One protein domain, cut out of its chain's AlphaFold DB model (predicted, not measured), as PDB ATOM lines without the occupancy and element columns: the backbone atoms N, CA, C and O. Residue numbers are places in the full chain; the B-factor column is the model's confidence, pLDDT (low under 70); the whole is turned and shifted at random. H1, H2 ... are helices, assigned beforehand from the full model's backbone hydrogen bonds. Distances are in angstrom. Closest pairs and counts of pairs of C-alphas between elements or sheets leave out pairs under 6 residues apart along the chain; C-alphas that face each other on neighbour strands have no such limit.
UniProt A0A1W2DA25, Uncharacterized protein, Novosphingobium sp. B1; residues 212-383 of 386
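Overview. This is residues 212 to 383 of the 386 residues of an uncharacterized protein of Novosphingobium sp. B1 (UniProt A0A1W2DA25). A long helix, H2, makes a spine, with H1 folded back along one of its ends and H3 folded back along the other. H4 crosses H2 between these ends, while H8 packs on the H1 half of the spine and H5 packs on H8, away from the spine, with H6 packed on H4 and H5; H7 is a short helix at the far end of H6. H9 starts against the H3 end of the spine, and its residues 376 to 383 stick out. The printed part has 172 residues, with nine named helices in the order H1 to H9 and no named strand, and its class is all helix. It is compact, with a radius of gyration of the C-alphas of 17.5 A, and spans 52 by 38 by 27 A.

Along the chain. H1 takes residues 212 to 223 and begins at C-alpha 212, at (-1.677, 34.345, 41.016). H2, residues 227 to 254, is the longest helix at 40.5 A from first to last C-alpha, from (19.432, 37.579, 32.960) to (-4.263, 4.684, 32.893), with a kink of 25 degrees near residue 238. H3 is residues 260 to 271, 16.2 A long, and H4 is residues 273 to 283, 15.2 A long. H5, residues 291 to 307, measures 24.4 A, and H6, residues 318 to 331, measures 19.6 A. H7 is residues 333 to 338. H8, residues 343 to 361, is 26.4 A long. H9, residues 367 to 383, is 24.8 A long and ends at C-alpha 383, at (4.730, -6.121, 10.679).

Arrangement. H2 is the hub, touching five other helices. H1 and H2 form a helical hairpin at a shallow tilt of 25 degrees, opposite ways; H2 touches H1 with residues 229 to 237 alone, and the closest C-alphas, of Ser 221 and Arg 230, are 4.5 A apart. H2 and H3 form a second helical hairpin, also at 25 degrees, closest at the C-alphas of Tyr 246 and Ile 270, 5.9 A apart. H8 touches H2 the same way at a tilt of 36 degrees, only just steep, with the C-alphas of Phe 231 and Asn 348 closest at 5.7 A. H1, H2 and H8 form a bundle, three helices side by side, though H1 and H8 are close but not clearly touching, at 7.6 A between the C-alphas of Leu 218 and Arg 352. H4 touches H2 at 73 degrees, only just about perpendicular, closest at the C-alphas of Ile 242 and Arg 276, 5.6 A apart. H4 and H6 touch at a shallow tilt of 21 degrees, opposite ways, with the C-alphas of Leu 277 and Asp 319 closest at 5.8 A. H5 touches H6 at a steep tilt of 43 degrees, the same way, closest at the C-alphas of Ala 298 and Trp 318, 4.4 A apart. H5 touches H8 at a shallow tilt of 29 degrees, opposite ways, with the C-alphas of Leu 297 and Thr 350 closest at 5.1 A. H2 and H5 are apart. H7 and H6 only just touch, with 3 pairs of C-alphas within 8 A, and only at the corner; the closest C-alphas, of Val 329 and Leu 336, are 7.0 A apart. H9 touches H2 with residues 367 to 371 alone, about perpendicular at 73 degrees, closest at the C-alphas of Ala 252 and Ser 368, 5.1 A apart. Every O i to N i+4 pair is within hydrogen-bond range in H1, H3, H4, H5, H6, H7 and H8; the counts are 22 of 24 in H2 and 11 of 13 in H9.

Size, cuts and confidence. The two C-alphas farthest apart, of Thr 225 and Ala 383, are 56.9 A apart. The printed part has no cut and no long link; the links H4 to H5 and H5 to H6 are short, and the others are tight. Residues 376 to 383 of H9 stand free. The mean pLDDT of the printed part is 88.0, with residues 340 to 341 and 373 to 383 under 70.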
ATOM      1  N   GLU A 212      -2.422  33.492  40.086       87.88
ATOM      2  CA  GLU A 212      -1.677  34.345  41.016       87.88
ATOM      3  C   GLU A 212      -0.185  34.012  40.999       87.88
ATOM      4  O   GLU A 212       0.653  34.916  40.964       87.88
ATOM      5  N   VAL A 213       0.146  32.719  40.962       89.75
ATOM      6  CA  VAL A 213       1.527  32.234  40.884       89.75
ATOM      7  C   VAL A 213       2.157  32.661  39.562       89.75
ATOM      8  O   VAL A 213       3.266  33.194  39.554       89.75
ATOM      9  N   ILE A 214       1.432  32.512  38.453       91.56
ATOM     10  CA  ILE A 214       1.879  32.932  37.120       91.56
ATOM     11  C   ILE A 214       2.191  34.432  37.097       91.56
ATOM     12  O   ILE A 214       3.261  34.847  36.646       91.56
ATOM     13  N   PHE A 215       1.284  35.253  37.627       88.69
ATOM     14  CA  PHE A 215       1.473  36.699  37.702       88.69
ATOM     15  C   PHE A 215       2.679  37.072  38.572       88.69
ATOM     16  O   PHE A 215       3.467  37.941  38.197       88.69
ATOM     17  N   GLN A 216       2.866  36.398  39.709       88.38
ATOM     18  CA  GLN A 216       4.031  36.611  40.567       88.38
ATOM     19  C   GLN A 216       5.342  36.224  39.874       88.38
ATOM     20  O   GLN A 216       6.300  36.990  39.963       88.38
ATOM     21  N   LEU A 217       5.392  35.098  39.157       91.75
ATOM     22  CA  LEU A 217       6.585  34.670  38.418       91.75
ATOM     23  C   LEU A 217       6.981  35.683  37.342       91.75
ATOM     24  O   LEU A 217       8.146  36.078  37.292       91.75
ATOM     25  N   LEU A 218       6.017  36.171  36.554       90.81
ATOM     26  CA  LEU A 218       6.257  37.210  35.543       90.81
ATOM     27  C   LEU A 218       6.769  38.509  36.174       90.81
ATOM     28  O   LEU A 218       7.736  39.112  35.709       90.81
ATOM     29  N   ARG A 219       6.167  38.931  37.288       86.88
ATOM     30  CA  ARG A 219       6.615  40.126  38.011       86.88
ATOM     31  C   ARG A 219       8.018  39.977  38.582       86.88
ATOM     32  O   ARG A 219       8.800  40.919  38.524       86.88
ATOM     33  N   GLN A 220       8.327  38.818  39.149       89.06
ATOM     34  CA  GLN A 220       9.656  38.538  39.676       89.06
ATOM     35  C   GLN A 220      10.689  38.443  38.553       89.06
ATOM     36  O   GLN A 220      11.808  38.891  38.758       89.06
ATOM     37  N   SER A 221      10.330  37.907  37.380       91.75
ATOM     38  CA  SER A 221      11.223  37.897  36.218       91.75
ATOM     39  C   SER A 221      11.499  39.302  35.691       91.75
ATOM     40  O   SER A 221      12.635  39.598  35.345       91.75
ATOM     41  N   ASP A 222      10.495  40.184  35.687       85.38
ATOM     42  CA  ASP A 222      10.655  41.577  35.246       85.38
ATOM     43  C   ASP A 222      11.512  42.406  36.219       85.38
ATOM     44  O   ASP A 222      12.114  43.399  35.816       85.38
ATOM     45  N   ALA A 223      11.565  42.009  37.494       83.75
ATOM     46  CA  ALA A 223      12.364  42.658  38.532       83.75
ATOM     47  C   ALA A 223      13.753  42.019  38.736       83.75
ATOM     48  O   ALA A 223      14.547  42.537  39.526       83.75
ATOM     49  N   ASP A 224      14.045  40.886  38.090       87.75
ATOM     50  CA  ASP A 224      15.311  40.179  38.282       87.75
ATOM     51  C   ASP A 224      16.443  40.902  37.544       87.75
ATOM     52  O   ASP A 224      16.383  41.138  36.339       87.75
ATOM     53  N   THR A 225      17.500  41.250  38.274       86.50
ATOM     54  CA  THR A 225      18.677  41.923  37.712       86.50
ATOM     55  C   THR A 225      19.627  40.958  37.004       86.50
ATOM     56  O   THR A 225      20.542  41.396  36.310       86.50
ATOM     57  N   SER A 226      19.474  39.648  37.219       89.56
ATOM     58  CA  SER A 226      20.262  38.616  36.551       89.56
ATOM     59  C   SER A 226      19.497  38.071  35.354       89.56
ATOM     60  O   SER A 226      18.432  37.485  35.519       89.56
ATOM     61  N   GLU A 227      20.070  38.152  34.154       89.81
ATOM     62  CA  GLU A 227      19.432  37.579  32.960       89.81
ATOM     63  C   GLU A 227      19.265  36.052  33.060       89.81
ATOM     64  O   GLU A 227      18.273  35.498  32.592       89.81
ATOM     65  N   ALA A 228      20.183  35.352  33.734       90.81
ATOM     66  CA  ALA A 228      20.012  33.928  34.020       90.81
ATOM     67  C   ALA A 228      18.893  33.682  35.052       90.81
ATOM     68  O   ALA A 228      18.106  32.750  34.895       90.81
ATOM     69  N   GLY A 229      18.786  34.530  36.082       91.94
ATOM     70  CA  GLY A 229      17.690  34.482  37.057       91.94
ATOM     71  C   GLY A 229      16.327  34.717  36.404       91.94
ATOM     72  O   GLY A 229      15.398  33.930  36.600       91.94
ATOM     73  N   ARG A 230      16.237  35.736  35.541       93.75
ATOM     74  CA  ARG A 230      15.069  36.038  34.707       93.75
ATOM     75  C   ARG A 230      14.675  34.842  33.839       93.75
ATOM     76  O   ARG A 230      13.511  34.445  33.878       93.75
ATOM     77  N   PHE A 231      15.637  34.214  33.156       95.44
ATOM     78  CA  PHE A 231      15.392  33.005  32.364       95.44
ATOM     79  C   PHE A 231      14.787  31.883  33.211       95.44
ATOM     80  O   PHE A 231      13.780  31.301  32.825       95.44
ATOM     81  N   LEU A 232      15.368  31.584  34.379       95.00
ATOM     82  CA  LEU A 232      14.895  30.494  35.239       95.00
ATOM     83  C   LEU A 232      13.466  30.734  35.743       95.00
ATOM     84  O   LEU A 232      12.658  29.808  35.746       95.00
ATOM     85  N   ARG A 233      13.125  31.972  36.115       95.31
ATOM     86  CA  ARG A 233      11.757  32.324  36.541       95.31
ATOM     87  C   ARG A 233      10.745  32.185  35.412       95.31
ATOM     88  O   ARG A 233       9.651  31.676  35.643       95.31
ATOM     89  N   LEU A 234      11.108  32.609  34.203       96.44
ATOM     90  CA  LEU A 234      10.266  32.428  33.022       96.44
ATOM     91  C   LEU A 234      10.130  30.942  32.668       96.44
ATOM     92  O   LEU A 234       9.029  30.465  32.416       96.44
ATOM     93  N   TYR A 235      11.219  30.176  32.732       96.81
ATOM     94  CA  TYR A 235      11.182  28.738  32.482       96.81
ATOM     95  C   TYR A 235      10.315  27.994  33.509       96.81
ATOM     96  O   TYR A 235       9.658  27.023  33.151       96.81
ATOM     97  N   GLN A 236      10.202  28.484  34.748       95.44
ATOM     98  CA  GLN A 236       9.276  27.921  35.736       95.44
ATOM     99  C   GLN A 236       7.814  27.923  35.250       95.44
ATOM    100  O   GLN A 236       7.071  26.992  35.551       95.44
ATOM    101  N   LEU A 237       7.393  28.916  34.457       94.19
ATOM    102  CA  LEU A 237       6.056  28.944  33.836       94.19
ATOM    103  C   LEU A 237       5.889  27.834  32.789       94.19
ATOM    104  O   LEU A 237       4.824  27.214  32.684       94.19
ATOM    105  N   ILE A 238       6.957  27.552  32.038       95.44
ATOM    106  CA  ILE A 238       7.010  26.410  31.122       95.44
ATOM    107  C   ILE A 238       6.894  25.108  31.918       95.44
ATOM    108  O   ILE A 238       6.112  24.241  31.534       95.44
ATOM    109  N   GLU A 239       7.604  24.995  33.048       94.19
ATOM    110  CA  GLU A 239       7.536  23.838  33.950       94.19
ATOM    111  C   GLU A 239       6.110  23.598  34.471       94.19
ATOM    112  O   GLU A 239       5.621  22.471  34.403       94.19
ATOM    113  N   TYR A 240       5.391  24.651  34.877       92.19
ATOM    114  CA  TYR A 240       3.967  24.553  35.226       92.19
ATOM    115  C   TYR A 240       3.120  24.000  34.073       92.19
ATOM    116  O   TYR A 240       2.286  23.113  34.273       92.19
ATOM    117  N   SER A 241       3.352  24.482  32.851       93.25
ATOM    118  CA  SER A 241       2.608  24.036  31.666       93.25
ATOM    119  C   SER A 241       2.872  22.559  31.350       93.25
ATOM    120  O   SER A 241       1.934  21.795  31.113       93.25
ATOM    121  N   ILE A 242       4.133  22.111  31.391       95.00
ATOM    122  CA  ILE A 242       4.479  20.704  31.131       95.00
ATOM    123  C   ILE A 242       4.086  19.769  32.287       95.00
ATOM    124  O   ILE A 242       3.907  18.569  32.066       95.00
ATOM    125  N   GLU A 243       3.877  20.281  33.500       94.62
ATOM    126  CA  GLU A 243       3.308  19.504  34.609       94.62
ATOM    127  C   GLU A 243       1.819  19.187  34.385       94.62
ATOM    128  O   GLU A 243       1.366  18.064  34.643       94.62
ATOM    129  N   LYS A 244       1.056  20.116  33.789       94.12
ATOM    130  CA  LYS A 244      -0.307  19.814  33.310       94.12
ATOM    131  C   LYS A 244      -0.265  18.730  32.228       94.12
ATOM    132  O   LYS A 244      -1.013  17.757  32.316       94.12
ATOM    133  N   VAL A 245       0.677  18.818  31.281       94.56
ATOM    134  CA  VAL A 245       0.887  17.788  30.241       94.56
ATOM    135  C   VAL A 245       1.181  16.414  30.843       94.56
ATOM    136  O   VAL A 245       0.630  15.414  30.373       94.56
ATOM    137  N   TYR A 246       2.007  16.345  31.891       95.56
ATOM    138  CA  TYR A 246       2.259  15.102  32.623       95.56
ATOM    139  C   TYR A 246       0.963  14.521  33.191       95.56
ATOM    140  O   TYR A 246       0.633  13.365  32.914       95.56
ATOM    141  N   SER A 247       0.206  15.341  33.919       94.62
ATOM    142  CA  SER A 247      -1.050  14.941  34.559       94.62
ATOM    143  C   SER A 247      -2.070  14.419  33.543       94.62
ATOM    144  O   SER A 247      -2.659  13.353  33.734       94.62
ATOM    145  N   TRP A 248      -2.241  15.117  32.421       94.62
ATOM    146  CA  TRP A 248      -3.130  14.697  31.336       94.62
ATOM    147  C   TRP A 248      -2.673  13.398  30.687       94.62
ATOM    148  O   TRP A 248      -3.470  12.479  30.491       94.62
ATOM    149  N   SER A 249      -1.375  13.293  30.399       93.88
ATOM    150  CA  SER A 249      -0.803  12.104  29.771       93.88
ATOM    151  C   SER A 249      -0.947  10.885  30.672       93.88
ATOM    152  O   SER A 249      -1.343   9.822  30.201       93.88
ATOM    153  N   LEU A 250      -0.686  11.029  31.973       94.38
ATOM    154  CA  LEU A 250      -0.829   9.950  32.946       94.38
ATOM    155  C   LEU A 250      -2.279   9.455  33.019       94.38
ATOM    156  O   LEU A 250      -2.509   8.247  32.933       94.38
ATOM    157  N   ARG A 251      -3.257  10.370  33.106       93.12
ATOM    158  CA  ARG A 251      -4.688  10.015  33.090       93.12
ATOM    159  C   ARG A 251      -5.070   9.265  31.814       93.12
ATOM    160  O   ARG A 251      -5.739   8.238  31.897       93.12
ATOM    161  N   ALA A 252      -4.604   9.735  30.657       90.81
ATOM    162  CA  ALA A 252      -4.866   9.079  29.381       90.81
ATOM    163  C   ALA A 252      -4.276   7.660  29.329       90.81
ATOM    164  O   ALA A 252      -4.950   6.742  28.871       90.81
ATOM    165  N   LEU A 253      -3.053   7.452  29.833       89.75
ATOM    166  CA  LEU A 253      -2.405   6.135  29.837       89.75
ATOM    167  C   LEU A 253      -3.095   5.128  30.765       89.75
ATOM    168  O   LEU A 253      -3.198   3.959  30.399       89.75
ATOM    169  N   LEU A 254      -3.569   5.561  31.938       86.69
ATOM    170  CA  LEU A 254      -4.263   4.684  32.893       86.69
ATOM    171  C   LEU A 254      -5.584   4.128  32.340       86.69
ATOM    172  O   LEU A 254      -6.014   3.057  32.760       86.69
ATOM    173  N   GLY A 255      -6.212   4.829  31.393       80.88
ATOM    174  CA  GLY A 255      -7.442   4.388  30.732       80.88
ATOM    175  C   GLY A 255      -7.238   3.417  29.564       80.88
ATOM    176  O   GLY A 255      -8.220   3.007  28.949       80.88
ATOM    177  N   MET A 256      -5.997   3.062  29.217       85.44
ATOM    178  CA  MET A 256      -5.688   2.267  28.025       85.44
ATOM    179  C   MET A 256      -5.233   0.846  28.368       85.44
ATOM    180  O   MET A 256      -4.324   0.642  29.173       85.44
ATOM    181  N   GLU A 257      -5.760  -0.142  27.647       85.75
ATOM    182  CA  GLU A 257      -5.227  -1.504  27.687       85.75
ATOM    183  C   GLU A 257      -3.914  -1.602  26.893       85.75
ATOM    184  O   GLU A 257      -3.875  -1.442  25.666       85.75
ATOM    185  N   MET A 258      -2.812  -1.874  27.595       86.31
ATOM    186  CA  MET A 258      -1.495  -2.068  26.988       86.31
ATOM    187  C   MET A 258      -0.622  -3.037  27.790       86.31
ATOM    188  O   MET A 258      -0.834  -3.257  28.980       86.31
ATOM    189  N   SER A 259       0.393  -3.605  27.136       88.81
ATOM    190  CA  SER A 259       1.372  -4.465  27.806       88.81
ATOM    191  C   SER A 259       2.240  -3.675  28.788       88.81
ATOM    192  O   SER A 259       2.523  -2.492  28.576       88.81
ATOM    193  N   SER A 260       2.748  -4.342  29.829       87.69
ATOM    194  CA  SER A 260       3.603  -3.719  30.853       87.69
ATOM    195  C   SER A 260       4.845  -3.040  30.267       87.69
ATOM    196  O   SER A 260       5.280  -2.001  30.760       87.69
ATOM    197  N   TRP A 261       5.408  -3.593  29.187       86.56
ATOM    198  CA  TRP A 261       6.541  -2.988  28.486       86.56
ATOM    199  C   TRP A 261       6.167  -1.670  27.796       86.56
ATOM    200  O   TRP A 261       6.874  -0.671  27.950       86.56
ATOM    201  N   ARG A 262       5.031  -1.634  27.084       84.81
ATOM    202  CA  ARG A 262       4.527  -0.410  26.438       84.81
ATOM    203  C   ARG A 262       4.184   0.655  27.473       84.81
ATOM    204  O   ARG A 262       4.567   1.810  27.294       84.81
ATOM    205  N   LEU A 263       3.565   0.253  28.582       88.38
ATOM    206  CA  LEU A 263       3.302   1.147  29.705       88.38
ATOM    207  C   LEU A 263       4.605   1.744  30.250       88.38
ATOM    208  O   LEU A 263       4.717   2.960  30.343       88.38
ATOM    209  N   LYS A 264       5.626   0.920  30.520       89.62
ATOM    210  CA  LYS A 264       6.942   1.391  30.983       89.62
ATOM    211  C   LYS A 264       7.573   2.402  30.018       89.62
ATOM    212  O   LYS A 264       8.069   3.436  30.469       89.62
ATOM    213  N   LYS A 265       7.560   2.128  28.708       88.12
ATOM    214  CA  LYS A 265       8.120   3.027  27.680       88.12
ATOM    215  C   LYS A 265       7.390   4.374  27.662       88.12
ATOM    216  O   LYS A 265       8.041   5.413  27.677       88.12
ATOM    217  N   ARG A 266       6.054   4.363  27.703       88.12
ATOM    218  CA  ARG A 266       5.232   5.585  27.722       88.12
ATOM    219  C   ARG A 266       5.379   6.367  29.023       88.12
ATOM    220  O   ARG A 266       5.549   7.576  28.962       88.12
ATOM    221  N   LEU A 267       5.422   5.692  30.172       90.56
ATOM    222  CA  LEU A 267       5.721   6.318  31.466       90.56
ATOM    223  C   LEU A 267       7.100   6.991  31.465       90.56
ATOM    224  O   LEU A 267       7.239   8.114  31.939       90.56
ATOM    225  N   SER A 268       8.109   6.340  30.882       89.81
ATOM    226  CA  SER A 268       9.453   6.922  30.746       89.81
ATOM    227  C   SER A 268       9.456   8.153  29.832       89.81
ATOM    228  O   SER A 268      10.166   9.113  30.103       89.81
ATOM    229  N   ALA A 269       8.642   8.154  28.770       88.44
ATOM    230  CA  ALA A 269       8.486   9.318  27.902       88.44
ATOM    231  C   ALA A 269       7.805  10.474  28.647       88.44
ATOM    232  O   ALA A 269       8.358  11.565  28.708       88.44
ATOM    233  N   ILE A 270       6.658  10.242  29.291       92.12
ATOM    234  CA  ILE A 270       5.914  11.327  29.949       92.12
ATOM    235  C   ILE A 270       6.622  11.876  31.192       92.12
ATOM    236  O   ILE A 270       6.318  12.984  31.601       92.12
ATOM    237  N   THR A 271       7.565  11.145  31.790       92.69
ATOM    238  CA  THR A 271       8.382  11.645  32.912       92.69
ATOM    239  C   THR A 271       9.575  12.489  32.459       92.69
ATOM    240  O   THR A 271      10.154  13.204  33.271       92.69
ATOM    241  N   ALA A 272       9.941  12.452  31.175       92.56
ATOM    242  CA  ALA A 272      11.056  13.224  30.645       92.56
ATOM    243  C   ALA A 272      10.615  14.631  30.214       92.56
ATOM    244  O   ALA A 272       9.802  14.778  29.301       92.56
ATOM    245  N   ASP A 273      11.214  15.673  30.797       92.56
ATOM    246  CA  ASP A 273      10.933  17.091  30.498       92.56
ATOM    247  C   ASP A 273      10.898  17.401  29.005       92.56
ATOM    248  O   ASP A 273       9.916  17.942  28.505       92.56
ATOM    249  N   ARG A 274      11.939  16.985  28.269       94.56
ATOM    250  CA  ARG A 274      12.029  17.193  26.820       94.56
ATOM    251  C   ARG A 274      10.829  16.606  26.078       94.56
ATOM    252  O   ARG A 274      10.317  17.226  25.154       94.56
ATOM    253  N   SER A 275      10.377  15.416  26.471       93.38
ATOM    254  CA  SER A 275       9.220  14.783  25.838       93.38
ATOM    255  C   SER A 275       7.931  15.524  26.177       93.38
ATOM    256  O   SER A 275       7.083  15.680  25.303       93.38
ATOM    257  N   ARG A 276       7.770  15.989  27.423       95.19
ATOM    258  CA  ARG A 276       6.594  16.770  27.832       95.19
ATOM    259  C   ARG A 276       6.522  18.107  27.101       95.19
ATOM    260  O   ARG A 276       5.443  18.505  26.679       95.19
ATOM    261  N   LEU A 277       7.667  18.757  26.895       95.38
ATOM    262  CA  LEU A 277       7.756  19.991  26.122       95.38
ATOM    263  C   LEU A 277       7.421  19.761  24.639       95.38
ATOM    264  O   LEU A 277       6.683  20.547  24.051       95.38
ATOM    265  N   GLY A 278       7.867  18.642  24.062       94.56
ATOM    266  CA  GLY A 278       7.466  18.239  22.711       94.56
ATOM    267  C   GLY A 278       5.958  17.983  22.585       94.56
ATOM    268  O   GLY A 278       5.332  18.430  21.625       94.56
ATOM    269  N   ILE A 279       5.341  17.327  23.577       94.50
ATOM    270  CA  ILE A 279       3.880  17.120  23.615       94.50
ATOM    271  C   ILE A 279       3.146  18.462  23.750       94.50
ATOM    272  O   ILE A 279       2.172  18.686  23.031       94.50
ATOM    273  N   LEU A 280       3.629  19.360  24.621       95.19
ATOM    274  CA  LEU A 280       3.093  20.716  24.763       95.19
ATOM    275  C   LEU A 280       3.050  21.412  23.398       95.19
ATOM    276  O   LEU A 280       1.981  21.834  22.962       95.19
ATOM    277  N   ALA A 281       4.195  21.466  22.714       93.81
ATOM    278  CA  ALA A 281       4.352  22.139  21.430       93.81
ATOM    279  C   ALA A 281       3.471  21.544  20.321       93.81
ATOM    280  O   ALA A 281       2.913  22.287  19.515       93.81
ATOM    281  N   ALA A 282       3.344  20.217  20.274       92.19
ATOM    282  CA  ALA A 282       2.638  19.529  19.199       92.19
ATOM    283  C   ALA A 282       1.116  19.462  19.399       92.19
ATOM    284  O   ALA A 282       0.376  19.411  18.413       92.19
ATOM    285  N   HIS A 283       0.637  19.414  20.647       94.06
ATOM    286  CA  HIS A 283      -0.734  18.974  20.929       94.06
ATOM    287  C   HIS A 283      -1.520  19.842  21.908       94.06
ATOM    288  O   HIS A 283      -2.744  19.749  21.907       94.06
ATOM    289  N   CYS A 284      -0.870  20.668  22.729       94.44
ATOM    290  CA  CYS A 284      -1.548  21.370  23.823       94.44
ATOM    291  C   CYS A 284      -1.708  22.882  23.588       94.44
ATOM    292  O   CYS A 284      -2.201  23.573  24.474       94.44
ATOM    293  N   LEU A 285      -1.306  23.409  22.424       93.88
ATOM    294  CA  LEU A 285      -1.446  24.830  22.075       93.88
ATOM    295  C   LEU A 285      -2.556  25.055  21.057       93.88
ATOM    296  O   LEU A 285      -2.567  24.437  19.989       93.88
ATOM    297  N   HIS A 286      -3.501  25.932  21.393       91.31
ATOM    298  CA  HIS A 286      -4.635  26.231  20.532       91.31
ATOM    299  C   HIS A 286      -4.144  26.763  19.171       91.31
ATOM    300  O   HIS A 286      -3.147  27.489  19.125       91.31
ATOM    301  N   PRO A 287      -4.837  26.485  18.049       86.75
ATOM    302  CA  PRO A 287      -4.421  26.962  16.725       86.75
ATOM    303  C   PRO A 287      -4.270  28.485  16.590       86.75
ATOM    304  O   PRO A 287      -3.656  28.951  15.636       86.75
ATOM    305  N   THR A 288      -4.835  29.255  17.523       86.94
ATOM    306  CA  THR A 288      -4.737  30.723  17.581       86.94
ATOM    307  C   THR A 288      -3.459  31.238  18.235       86.94
ATOM    308  O   THR A 288      -3.285  32.454  18.276       86.94
ATOM    309  N   VAL A 289      -2.600  30.355  18.756       90.88
ATOM    310  CA  VAL A 289      -1.320  30.746  19.355       90.88
ATOM    311  C   VAL A 289      -0.502  31.574  18.369       90.88
ATOM    312  O   VAL A 289      -0.431  31.252  17.175       90.88
ATOM    313  N   ASN A 290       0.133  32.637  18.855       90.12
ATOM    314  CA  ASN A 290       1.002  33.452  18.022       90.12
ATOM    315  C   ASN A 290       2.275  32.676  17.651       90.12
ATOM    316  O   ASN A 290       3.266  32.667  18.383       90.12
ATOM    317  N   ARG A 291       2.268  32.029  16.480       91.88
ATOM    318  CA  ARG A 291       3.435  31.278  15.993       91.88
ATOM    319  C   ARG A 291       4.669  32.151  15.788       91.88
ATOM    320  O   ARG A 291       5.767  31.651  15.983       91.88
ATOM    321  N   ALA A 292       4.502  33.441  15.491       92.56
ATOM    322  CA  ALA A 292       5.637  34.344  15.334       92.56
ATOM    323  C   ALA A 292       6.428  34.510  16.644       92.56
ATOM    324  O   ALA A 292       7.650  34.589  16.594       92.56
ATOM    325  N   ALA A 293       5.760  34.486  17.805       92.19
ATOM    326  CA  ALA A 293       6.436  34.518  19.106       92.19
ATOM    327  C   ALA A 293       7.250  33.231  19.355       92.19
ATOM    328  O   ALA A 293       8.395  33.288  19.800       92.19
ATOM    329  N   LEU A 294       6.692  32.064  19.004       95.06
ATOM    330  CA  LEU A 294       7.396  30.776  19.093       95.06
ATOM    331  C   LEU A 294       8.603  30.715  18.145       95.06
ATOM    332  O   LEU A 294       9.670  30.231  18.525       95.06
ATOM    333  N   ASP A 295       8.450  31.230  16.925       94.88
ATOM    334  CA  ASP A 295       9.521  31.294  15.931       94.88
ATOM    335  C   ASP A 295      10.625  32.269  16.362       94.88
ATOM    336  O   ASP A 295      11.809  31.947  16.238       94.88
ATOM    337  N   ALA A 296      10.262  33.424  16.931       94.25
ATOM    338  CA  ALA A 296      11.213  34.381  17.493       94.25
ATOM    339  C   ALA A 296      12.030  33.756  18.635       94.25
ATOM    340  O   ALA A 296      13.258  33.848  18.626       94.25
ATOM    341  N   LEU A 297      11.374  33.035  19.554       96.31
ATOM    342  CA  LEU A 297      12.053  32.277  20.608       96.31
ATOM    343  C   LEU A 297      12.986  31.198  20.035       96.31
ATOM    344  O   LEU A 297      14.098  30.998  20.526       96.31
ATOM    345  N   ALA A 298      12.562  30.491  18.985       96.31
ATOM    346  CA  ALA A 298      13.406  29.500  18.324       96.31
ATOM    347  C   ALA A 298      14.667  30.138  17.723       96.31
ATOM    348  O   ALA A 298      15.749  29.556  17.808       96.31
ATOM    349  N   VAL A 299      14.546  31.319  17.112       94.56
ATOM    350  CA  VAL A 299      15.685  32.062  16.555       94.56
ATOM    351  C   VAL A 299      16.657  32.469  17.660       94.56
ATOM    352  O   VAL A 299      17.826  32.095  17.577       94.56
ATOM    353  N   THR A 300      16.186  33.119  18.727       94.50
ATOM    354  CA  THR A 300      17.053  33.564  19.833       94.50
ATOM    355  C   THR A 300      17.734  32.392  20.540       94.50
ATOM    356  O   THR A 300      18.932  32.454  20.825       94.50
ATOM    357  N   CYS A 301      17.027  31.275  20.749       95.88
ATOM    358  CA  CYS A 301      17.629  30.053  21.286       95.88
ATOM    359  C   CYS A 301      18.705  29.487  20.351       95.88
ATOM    360  O   CYS A 301      19.773  29.079  20.805       95.88
ATOM    361  N   ARG A 302      18.429  29.433  19.043       95.12
ATOM    362  CA  ARG A 302      19.359  28.899  18.041       95.12
ATOM    363  C   ARG A 302      20.638  29.723  17.975       95.12
ATOM    364  O   ARG A 302      21.712  29.135  17.891       95.12
ATOM    365  N   ASP A 303      20.517  31.042  18.003       92.06
ATOM    366  CA  ASP A 303      21.659  31.947  17.924       92.06
ATOM    367  C   ASP A 303      22.543  31.809  19.169       92.06
ATOM    368  O   ASP A 303      23.739  31.557  19.035       92.06
ATOM    369  N   LEU A 304      21.944  31.785  20.367       92.06
ATOM    370  CA  LEU A 304      22.676  31.508  21.605       92.06
ATOM    371  C   LEU A 304      23.400  30.150  21.560       92.06
ATOM    372  O   LEU A 304      24.584  30.059  21.880       92.06
ATOM    373  N   LEU A 305      22.716  29.079  21.152       92.81
ATOM    374  CA  LEU A 305      23.308  27.737  21.087       92.81
ATOM    375  C   LEU A 305      24.454  27.655  20.065       92.81
ATOM    376  O   LEU A 305      25.465  27.005  20.340       92.81
ATOM    377  N   LYS A 306      24.332  28.325  18.912       91.44
ATOM    378  CA  LYS A 306      25.405  28.407  17.908       91.44
ATOM    379  C   LYS A 306      26.645  29.103  18.455       91.44
ATOM    380  O   LYS A 306      27.746  28.596  18.249       91.44
ATOM    381  N   ASP A 307      26.473  30.200  19.181       88.69
ATOM    382  CA  ASP A 307      27.582  30.950  19.783       88.69
ATOM    383  C   ASP A 307      28.267  30.176  20.909       88.69
ATOM    384  O   ASP A 307      29.475  30.271  21.125       88.69
ATOM    385  N   LEU A 308      27.508  29.314  21.579       89.31
ATOM    386  CA  LEU A 308      28.025  28.324  22.515       89.31
ATOM    387  C   LEU A 308      28.684  27.125  21.796       89.31
ATOM    388  O   LEU A 308      29.200  26.220  22.449       89.31
ATOM    389  N   GLY A 309      28.707  27.076  20.465       88.88
ATOM    390  CA  GLY A 309      29.331  25.999  19.696       88.88
ATOM    391  C   GLY A 309      28.553  24.680  19.712       88.88
ATOM    392  O   GLY A 309      29.134  23.624  19.441       88.88
ATOM    393  N   GLU A 310      27.258  24.711  20.035       90.50
ATOM    394  CA  GLU A 310      26.389  23.542  19.904       90.50
ATOM    395  C   GLU A 310      26.164  23.200  18.427       90.50
ATOM    396  O   GLU A 310      25.976  24.067  17.570       90.50
ATOM    397  N   LYS A 311      26.178  21.904  18.109       89.94
ATOM    398  CA  LYS A 311      25.967  21.428  16.737       89.94
ATOM    399  C   LYS A 311      24.475  21.314  16.456       89.94
ATOM    400  O   LYS A 311      23.828  20.387  16.936       89.94
ATOM    401  N   LEU A 312      23.962  22.225  15.637       91.88
ATOM    402  CA  LEU A 312      22.567  22.241  15.198       91.88
ATOM    403  C   LEU A 312      22.455  21.824  13.729       91.88
ATOM    404  O   LEU A 312      23.304  22.162  12.903       91.88
ATOM    405  N   THR A 313      21.391  21.100  13.409       88.38
ATOM    406  CA  THR A 313      21.029  20.652  12.057       88.38
ATOM    407  C   THR A 313      20.222  21.701  11.290       88.38
ATOM    408  O   THR A 313      20.151  21.647  10.065       88.38
ATOM    409  N   GLY A 314      19.629  22.670  11.995       82.56
ATOM    410  CA  GLY A 314      18.804  23.743  11.440       82.56
ATOM    411  C   GLY A 314      17.315  23.402  11.335       82.56
ATOM    412  O   GLY A 314      16.524  24.292  11.036       82.56
ATOM    413  N   GLN A 315      16.927  22.151  11.596       88.38
ATOM    414  CA  GLN A 315      15.536  21.679  11.551       88.38
ATOM    415  C   GLN A 315      14.887  21.590  12.940       88.38
ATOM    416  O   GLN A 315      13.754  21.132  13.070       88.38
ATOM    417  N   GLU A 316      15.600  22.002  13.987       93.44
ATOM    418  CA  GLU A 316      15.108  21.931  15.356       93.44
ATOM    419  C   GLU A 316      13.929  22.882  15.593       93.44
ATOM    420  O   GLU A 316      13.964  24.059  15.215       93.44
ATOM    421  N   THR A 317      12.913  22.363  16.281       93.19
ATOM    422  CA  THR A 317      11.743  23.100  16.759       93.19
ATOM    423  C   THR A 317      12.062  23.917  18.016       93.19
ATOM    424  O   THR A 317      13.074  23.695  18.689       93.19
ATOM    425  N   TRP A 318      11.193  24.879  18.349       95.44
ATOM    426  CA  TRP A 318      11.389  25.774  19.495       95.44
ATOM    427  C   TRP A 318      11.509  25.017  20.825       95.44
ATOM    428  O   TRP A 318      12.335  25.388  21.654       95.44
ATOM    429  N   ASP A 319      10.753  23.932  21.019       95.56
ATOM    430  CA  ASP A 319      10.775  23.124  22.241       95.56
ATOM    431  C   ASP A 319      12.134  22.444  22.439       95.56
ATOM    432  O   ASP A 319      12.717  22.494  23.523       95.56
ATOM    433  N   PHE A 320      12.699  21.876  21.372       95.81
ATOM    434  CA  PHE A 320      14.028  21.280  21.419       95.81
ATOM    435  C   PHE A 320      15.100  22.320  21.761       95.81
ATOM    436  O   PHE A 320      15.976  22.073  22.599       95.81
ATOM    437  N   LEU A 321      15.040  23.474  21.096       97.12
ATOM    438  CA  LEU A 321      16.016  24.548  21.263       97.12
ATOM    439  C   LEU A 321      15.937  25.135  22.674       97.12
ATOM    440  O   LEU A 321      16.964  25.234  23.342       97.12
ATOM    441  N   LEU A 322      14.731  25.419  23.173       97.38
ATOM    442  CA  LEU A 322      14.511  25.932  24.523       97.38
ATOM    443  C   LEU A 322      15.009  24.951  25.592       97.38
ATOM    444  O   LEU A 322      15.701  25.358  26.524       97.38
ATOM    445  N   TYR A 323      14.712  23.656  25.447       96.44
ATOM    446  CA  TYR A 323      15.210  22.632  26.369       96.44
ATOM    447  C   TYR A 323      16.745  22.576  26.389       96.44
ATOM    448  O   TYR A 323      17.364  22.458  27.450       96.44
ATOM    449  N   SER A 324      17.373  22.699  25.219       95.19
ATOM    450  CA  SER A 324      18.833  22.713  25.092       95.19
ATOM    451  C   SER A 324      19.439  23.944  25.766       95.19
ATOM    452  O   SER A 324      20.383  23.807  26.545       95.19
ATOM    453  N   VAL A 325      18.853  25.129  25.558       95.06
ATOM    454  CA  VAL A 325      19.263  26.361  26.250       95.06
ATOM    455  C   VAL A 325      19.107  26.222  27.760       95.06
ATOM    456  O   VAL A 325      20.037  26.539  28.498       95.06
ATOM    457  N   ARG A 326      17.980  25.681  28.239       94.88
ATOM    458  CA  ARG A 326      17.769  25.442  29.672       94.88
ATOM    459  C   ARG A 326      18.870  24.575  30.267       94.88
ATOM    460  O   ARG A 326      19.355  24.876  31.354       94.88
ATOM    461  N   ASN A 327      19.300  23.526  29.570       93.31
ATOM    462  CA  ASN A 327      20.399  22.692  30.055       93.31
ATOM    463  C   ASN A 327      21.714  23.466  30.167       93.31
ATOM    464  O   ASN A 327      22.423  23.273  31.150       93.31
ATOM    465  N   VAL A 328      22.014  24.371  29.235       91.56
ATOM    466  CA  VAL A 328      23.183  25.257  29.355       91.56
ATOM    467  C   VAL A 328      23.031  26.194  30.553       91.56
ATOM    468  O   VAL A 328      23.928  26.260  31.389       91.56
ATOM    469  N   VAL A 329      21.900  26.893  30.683       90.38
ATOM    470  CA  VAL A 329      21.688  27.874  31.765       90.38
ATOM    471  C   VAL A 329      21.761  27.215  33.150       90.38
ATOM    472  O   VAL A 329      22.303  27.799  34.090       90.38
ATOM    473  N   VAL A 330      21.248  25.989  33.282       88.88
ATOM    474  CA  VAL A 330      21.219  25.258  34.559       88.88
ATOM    475  C   VAL A 330      22.535  24.531  34.844       88.88
ATOM    476  O   VAL A 330      22.987  24.530  35.988       88.88
ATOM    477  N   HIS A 331      23.150  23.895  33.845       87.81
ATOM    478  CA  HIS A 331      24.255  22.953  34.062       87.81
ATOM    479  C   HIS A 331      25.616  23.436  33.543       87.81
ATOM    480  O   HIS A 331      26.631  22.863  33.936       87.81
ATOM    481  N   ASP A 332      25.668  24.482  32.715       84.19
ATOM    482  CA  ASP A 332      26.902  24.980  32.095       84.19
ATOM    483  C   ASP A 332      27.044  26.512  32.183       84.19
ATOM    484  O   ASP A 332      27.282  27.236  31.210       84.19
ATOM    485  N   GLN A 333      26.915  27.025  33.407       78.19
ATOM    486  CA  GLN A 333      27.033  28.459  33.691       78.19
ATOM    487  C   GLN A 333      28.422  29.022  33.367       78.19
ATOM    488  O   GLN A 333      28.551  30.196  33.031       78.19
ATOM    489  N   ILE A 334      29.474  28.197  33.428       79.94
ATOM    490  CA  ILE A 334      30.840  28.628  33.093       79.94
ATOM    491  C   ILE A 334      30.929  28.993  31.611       79.94
ATOM    492  O   ILE A 334      31.536  30.010  31.269       79.94
ATOM    493  N   LYS A 335      30.333  28.179  30.735       79.19
ATOM    494  CA  LYS A 335      30.282  28.445  29.297       79.19
ATOM    495  C   LYS A 335      29.476  29.709  29.005       79.19
ATOM    496  O   LYS A 335      29.955  30.564  28.269       79.19
ATOM    497  N   LEU A 336      28.341  29.882  29.684       80.38
ATOM    498  CA  LEU A 336      27.497  31.077  29.590       80.38
ATOM    499  C   LEU A 336      28.239  32.372  29.980       80.38
ATOM    500  O   LEU A 336      28.109  33.379  29.301       80.38
ATOM    501  N   ILE A 337      29.044  32.347  31.051       78.44
ATOM    502  CA  ILE A 337      29.814  33.517  31.527       78.44
ATOM    503  C   ILE A 337      30.951  33.890  30.561       78.44
ATOM    504  O   ILE A 337      31.354  35.050  30.492       78.44
ATOM    505  N   ARG A 338      31.515  32.906  29.853       77.62
ATOM    506  CA  ARG A 338      32.675  33.099  28.968       77.62
ATOM    507  C   ARG A 338      32.302  33.565  27.561       77.62
ATOM    508  O   ARG A 338      33.176  34.079  26.865       77.62
ATOM    509  N   THR A 339      31.052  33.387  27.152       73.19
ATOM    510  CA  THR A 339      30.528  33.894  25.880       73.19
ATOM    511  C   THR A 339      30.007  35.324  26.082       73.19
ATOM    512  O   THR A 339      29.348  35.571  27.092       73.19
ATOM    513  N   PRO A 340      30.286  36.281  25.173       66.50
ATOM    514  CA  PRO A 340      29.673  37.610  25.213       66.50
ATOM    515  C   PRO A 340      28.148  37.464  25.285       66.50
ATOM    516  O   PRO A 340      27.520  36.919  24.380       66.50
ATOM    517  N   ASN A 341      27.562  37.842  26.418       62.91
ATOM    518  CA  ASN A 341      26.238  37.373  26.820       62.91
ATOM    519  C   ASN A 341      25.107  38.286  26.318       62.91
ATOM    520  O   ASN A 341      24.163  38.590  27.046       62.91
ATOM    521  N   ASP A 342      25.218  38.741  25.071       71.44
ATOM    522  CA  ASP A 342      24.322  39.753  24.501       71.44
ATOM    523  C   ASP A 342      22.946  39.168  24.122       71.44
ATOM    524  O   ASP A 342      21.978  39.904  23.939       71.44
ATOM    525  N   TYR A 343      22.829  37.835  24.056       81.62
ATOM    526  CA  TYR A 343      21.617  37.140  23.612       81.62
ATOM    527  C   TYR A 343      20.620  36.824  24.730       81.62
ATOM    528  O   TYR A 343      19.426  36.735  24.448       81.62
ATOM    529  N   LEU A 344      21.060  36.662  25.987       87.25
ATOM    530  CA  LEU A 344      20.141  36.333  27.089       87.25
ATOM    531  C   LEU A 344      19.040  37.380  27.314       87.25
ATOM    532  O   LEU A 344      17.904  36.961  27.525       87.25
ATOM    533  N   PRO A 345      19.301  38.700  27.229       89.62
ATOM    534  CA  PRO A 345      18.232  39.692  27.312       89.62
ATOM    535  C   PRO A 345      17.145  39.478  26.249       89.62
ATOM    536  O   PRO A 345      15.965  39.388  26.580       89.62
ATOM    537  N   SER A 346      17.540  39.307  24.981       90.25
ATOM    538  CA  SER A 346      16.604  39.080  23.869       90.25
ATOM    539  C   SER A 346      15.878  37.733  23.983       90.25
ATOM    540  O   SER A 346      14.677  37.630  23.713       90.25
ATOM    541  N   LEU A 347      16.578  36.696  24.449       93.81
ATOM    542  CA  LEU A 347      15.976  35.410  24.774       93.81
ATOM    543  C   LEU A 347      14.913  35.553  25.869       93.81
ATOM    544  O   LEU A 347      13.831  34.994  25.736       93.81
ATOM    545  N   ASN A 348      15.196  36.298  26.936       94.44
ATOM    546  CA  ASN A 348      14.247  36.516  28.023       94.44
ATOM    547  C   ASN A 348      13.008  37.281  27.559       94.44
ATOM    548  O   ASN A 348      11.903  36.952  27.984       94.44
ATOM    549  N   ASP A 349      13.173  38.258  26.672       91.44
ATOM    550  CA  ASP A 349      12.052  39.014  26.109       91.44
ATOM    551  C   ASP A 349      11.149  38.102  25.259       91.44
ATOM    552  O   ASP A 349       9.949  38.007  25.515       91.44
ATOM    553  N   THR A 350      11.735  37.322  24.343       94.38
ATOM    554  CA  THR A 350      10.984  36.349  23.521       94.38
ATOM    555  C   THR A 350      10.372  35.210  24.347       94.38
ATOM    556  O   THR A 350       9.234  34.806  24.110       94.38
ATOM    557  N   LEU A 351      11.069  34.707  25.371       96.50
ATOM    558  CA  LEU A 351      10.540  33.676  26.269       96.50
ATOM    559  C   LEU A 351       9.368  34.203  27.101       96.50
ATOM    560  O   LEU A 351       8.397  33.479  27.323       96.50
ATOM    561  N   ARG A 352       9.435  35.459  27.546       94.12
ATOM    562  CA  ARG A 352       8.345  36.116  28.272       94.12
ATOM    563  C   ARG A 352       7.090  36.233  27.411       94.12
ATOM    564  O   ARG A 352       6.003  35.941  27.907       94.12
ATOM    565  N   GLU A 353       7.228  36.603  26.140       91.69
ATOM    566  CA  GLU A 353       6.110  36.607  25.186       91.69
ATOM    567  C   GLU A 353       5.504  35.211  25.025       91.69
ATOM    568  O   GLU A 353       4.290  35.047  25.139       91.69
ATOM    569  N   VAL A 354       6.340  34.182  24.856       94.81
ATOM    570  CA  VAL A 354       5.864  32.794  24.774       94.81
ATOM    571  C   VAL A 354       5.152  32.364  26.057       94.81
ATOM    572  O   VAL A 354       4.109  31.723  25.979       94.81
ATOM    573  N   CYS A 355       5.637  32.751  27.238       95.25
ATOM    574  CA  CYS A 355       4.938  32.478  28.495       95.25
ATOM    575  C   CYS A 355       3.529  33.091  28.503       95.25
ATOM    576  O   CYS A 355       2.575  32.414  28.877       95.25
ATOM    577  N   LEU A 356       3.371  34.336  28.044       92.25
ATOM    578  CA  LEU A 356       2.054  34.972  27.917       92.25
ATOM    579  C   LEU A 356       1.163  34.241  26.897       92.25
ATOM    580  O   LEU A 356      -0.015  33.998  27.176       92.25
ATOM    581  N   GLU A 357       1.718  33.800  25.768       92.00
ATOM    582  CA  GLU A 357       0.990  32.984  24.789       92.00
ATOM    583  C   GLU A 357       0.505  31.655  25.383       92.00
ATOM    584  O   GLU A 357      -0.647  31.271  25.158       92.00
ATOM    585  N   LEU A 358       1.329  30.980  26.191       93.38
ATOM    586  CA  LEU A 358       0.934  29.759  26.900       93.38
ATOM    587  C   LEU A 358      -0.220  30.016  27.867       93.38
ATOM    588  O   LEU A 358      -1.174  29.239  27.888       93.38
ATOM    589  N   THR A 359      -0.189  31.128  28.612       92.50
ATOM    590  CA  THR A 359      -1.273  31.451  29.558       92.50
ATOM    591  C   THR A 359      -2.635  31.604  28.884       92.50
ATOM    592  O   THR A 359      -3.660  31.325  29.501       92.50
ATOM    593  N   SER A 360      -2.657  31.999  27.609       90.44
ATOM    594  CA  SER A 360      -3.897  32.230  26.856       90.44
ATOM    595  C   SER A 360      -4.305  31.050  25.970       90.44
ATOM    596  O   SER A 360      -5.492  30.865  25.717       90.44
ATOM    597  N   ASN A 361      -3.352  30.247  25.487       93.19
ATOM    598  CA  ASN A 361      -3.607  29.242  24.445       93.19
ATOM    599  C   ASN A 361      -3.398  27.789  24.891       93.19
ATOM    600  O   ASN A 361      -3.624  26.885  24.082       93.19
ATOM    601  N   LEU A 362      -2.967  27.530  26.128       94.81
ATOM    602  CA  LEU A 362      -2.858  26.163  26.639       94.81
ATOM    603  C   LEU A 362      -4.245  25.506  26.697       94.81
ATOM    604  O   LEU A 362      -5.212  26.128  27.122       94.81
ATOM    605  N   PHE A 363      -4.376  24.246  26.307       94.81
ATOM    606  CA  PHE A 363      -5.618  23.490  26.483       94.81
ATOM    607  C   PHE A 363      -5.317  22.010  26.725       94.81
ATOM    608  O   PHE A 363      -4.232  21.539  26.387       94.81
ATOM    609  N   GLU A 364      -6.269  21.279  27.311       93.94
ATOM    610  CA  GLU A 364      -6.175  19.824  27.460       93.94
ATOM    611  C   GLU A 364      -6.653  19.138  26.165       93.94
ATOM    612  O   GLU A 364      -7.845  19.207  25.848       93.94
ATOM    613  N   PRO A 365      -5.769  18.478  25.394       92.31
ATOM    614  CA  PRO A 365      -6.180  17.715  24.225       92.31
ATOM    615  C   PRO A 365      -6.621  16.295  24.601       92.31
ATOM    616  O   PRO A 365      -6.295  15.764  25.662       92.31
ATOM    617  N   ASP A 366      -7.292  15.619  23.667       89.88
ATOM    618  CA  ASP A 366      -7.591  14.188  23.770       89.88
ATOM    619  C   ASP A 366      -6.329  13.346  23.500       89.88
ATOM    620  O   ASP A 366      -6.107  12.822  22.403       89.88
ATOM    621  N   LEU A 367      -5.469  13.230  24.517       87.19
ATOM    622  CA  LEU A 367      -4.208  12.488  24.431       87.19
ATOM    623  C   LEU A 367      -4.411  10.983  24.228       87.19
ATOM    624  O   LEU A 367      -3.505  10.311  23.737       87.19
ATOM    625  N   SER A 368      -5.585  10.438  24.560       84.19
ATOM    626  CA  SER A 368      -5.871   9.011  24.376       84.19
ATOM    627  C   SER A 368      -5.752   8.598  22.905       84.19
ATOM    628  O   SER A 368      -5.163   7.557  22.603       84.19
ATOM    629  N   LYS A 369      -6.197   9.471  21.988       82.50
ATOM    630  CA  LYS A 369      -6.086   9.281  20.533       82.50
ATOM    631  C   LYS A 369      -4.648   9.335  20.036       82.50
ATOM    632  O   LYS A 369      -4.258   8.554  19.176       82.50
ATOM    633  N   ILE A 370      -3.841  10.236  20.588       79.81
ATOM    634  CA  ILE A 370      -2.424  10.361  20.218       79.81
ATOM    635  C   ILE A 370      -1.678   9.090  20.627       79.81
ATOM    636  O   ILE A 370      -0.978   8.465  19.828       79.81
ATOM    637  N   TRP A 371      -1.911   8.638  21.857       81.19
ATOM    638  CA  TRP A 371      -1.332   7.405  22.363       81.19
ATOM    639  C   TRP A 371      -1.888   6.155  21.667       81.19
ATOM    640  O   TRP A 371      -1.196   5.134  21.632       81.19
ATOM    641  N   SER A 372      -3.107   6.174  21.122       76.69
ATOM    642  CA  SER A 372      -3.632   5.048  20.343       76.69
ATOM    643  C   SER A 372      -3.042   4.999  18.937       76.69
ATOM    644  O   SER A 372      -2.639   3.925  18.520       76.69
ATOM    645  N   LEU A 373      -2.892   6.128  18.241       66.75
ATOM    646  CA  LEU A 373      -2.323   6.165  16.884       66.75
ATOM    647  C   LEU A 373      -0.853   5.719  16.851       66.75
ATOM    648  O   LEU A 373      -0.448   4.969  15.969       66.75
ATOM    649  N   ALA A 374      -0.076   6.065  17.883       62.84
ATOM    650  CA  ALA A 374       1.295   5.573  18.035       62.84
ATOM    651  C   ALA A 374       1.384   4.038  18.200       62.84
ATOM    652  O   ALA A 374       2.447   3.453  18.001       62.84
ATOM    653  N   LYS A 375       0.285   3.365  18.584       60.38
ATOM    654  CA  LYS A 375       0.201   1.894  18.642       60.38
ATOM    655  C   LYS A 375       0.206   1.289  17.237       60.38
ATOM    656  O   LYS A 375       0.808   0.234  17.053       60.38
ATOM    657  N   ASP A 376      -0.450   1.953  16.288       56.97
ATOM    658  CA  ASP A 376      -0.668   1.451  14.933       56.97
ATOM    659  C   ASP A 376       0.580   1.645  14.061       56.97
ATOM    660  O   ASP A 376       0.925   0.754  13.290       56.97
ATOM    661  N   GLU A 377       1.327   2.740  14.244       56.53
ATOM    662  CA  GLU A 377       2.620   2.946  13.568       56.53
ATOM    663  C   GLU A 377       3.693   1.950  14.035       56.53
ATOM    664  O   GLU A 377       4.417   1.400  13.205       56.53
ATOM    665  N   GLU A 378       3.777   1.652  15.338       57.06
ATOM    666  CA  GLU A 378       4.695   0.619  15.848       57.06
ATOM    667  C   GLU A 378       4.272  -0.787  15.399       57.06
ATOM    668  O   GLU A 378       5.132  -1.583  15.034       57.06
ATOM    669  N   GLN A 379       2.971  -1.103  15.367       54.78
ATOM    670  CA  GLN A 379       2.490  -2.388  14.839       54.78
ATOM    671  C   GLN A 379       2.726  -2.523  13.330       54.78
ATOM    672  O   GLN A 379       3.062  -3.612  12.867       54.78
ATOM    673  N   ALA A 380       2.610  -1.434  12.567       42.94
ATOM    674  CA  ALA A 380       2.954  -1.410  11.150       42.94
ATOM    675  C   ALA A 380       4.466  -1.584  10.928       42.94
ATOM    676  O   ALA A 380       4.865  -2.320  10.030       42.94
ATOM    677  N   GLN A 381       5.314  -0.975  11.764       43.97
ATOM    678  CA  GLN A 381       6.768  -1.169  11.710       43.97
ATOM    679  C   GLN A 381       7.186  -2.584  12.133       43.97
ATOM    680  O   GLN A 381       8.045  -3.172  11.483       43.97
ATOM    681  N   GLU A 382       6.562  -3.164  13.163       46.22
ATOM    682  CA  GLU A 382       6.791  -4.558  13.567       46.22
ATOM    683  C   GLU A 382       6.338  -5.540  12.470       46.22
ATOM    684  O   GLU A 382       7.047  -6.503  12.196       46.22
ATOM    685  N   ALA A 383       5.225  -5.277  11.774       41.03
ATOM    686  CA  ALA A 383       4.730  -6.121  10.679       41.03
ATOM    687  C   ALA A 383       5.577  -6.061   9.392       41.03
ATOM    688  O   ALA A 383       5.491  -6.968   8.571       41.03
TER     689      ALA A 383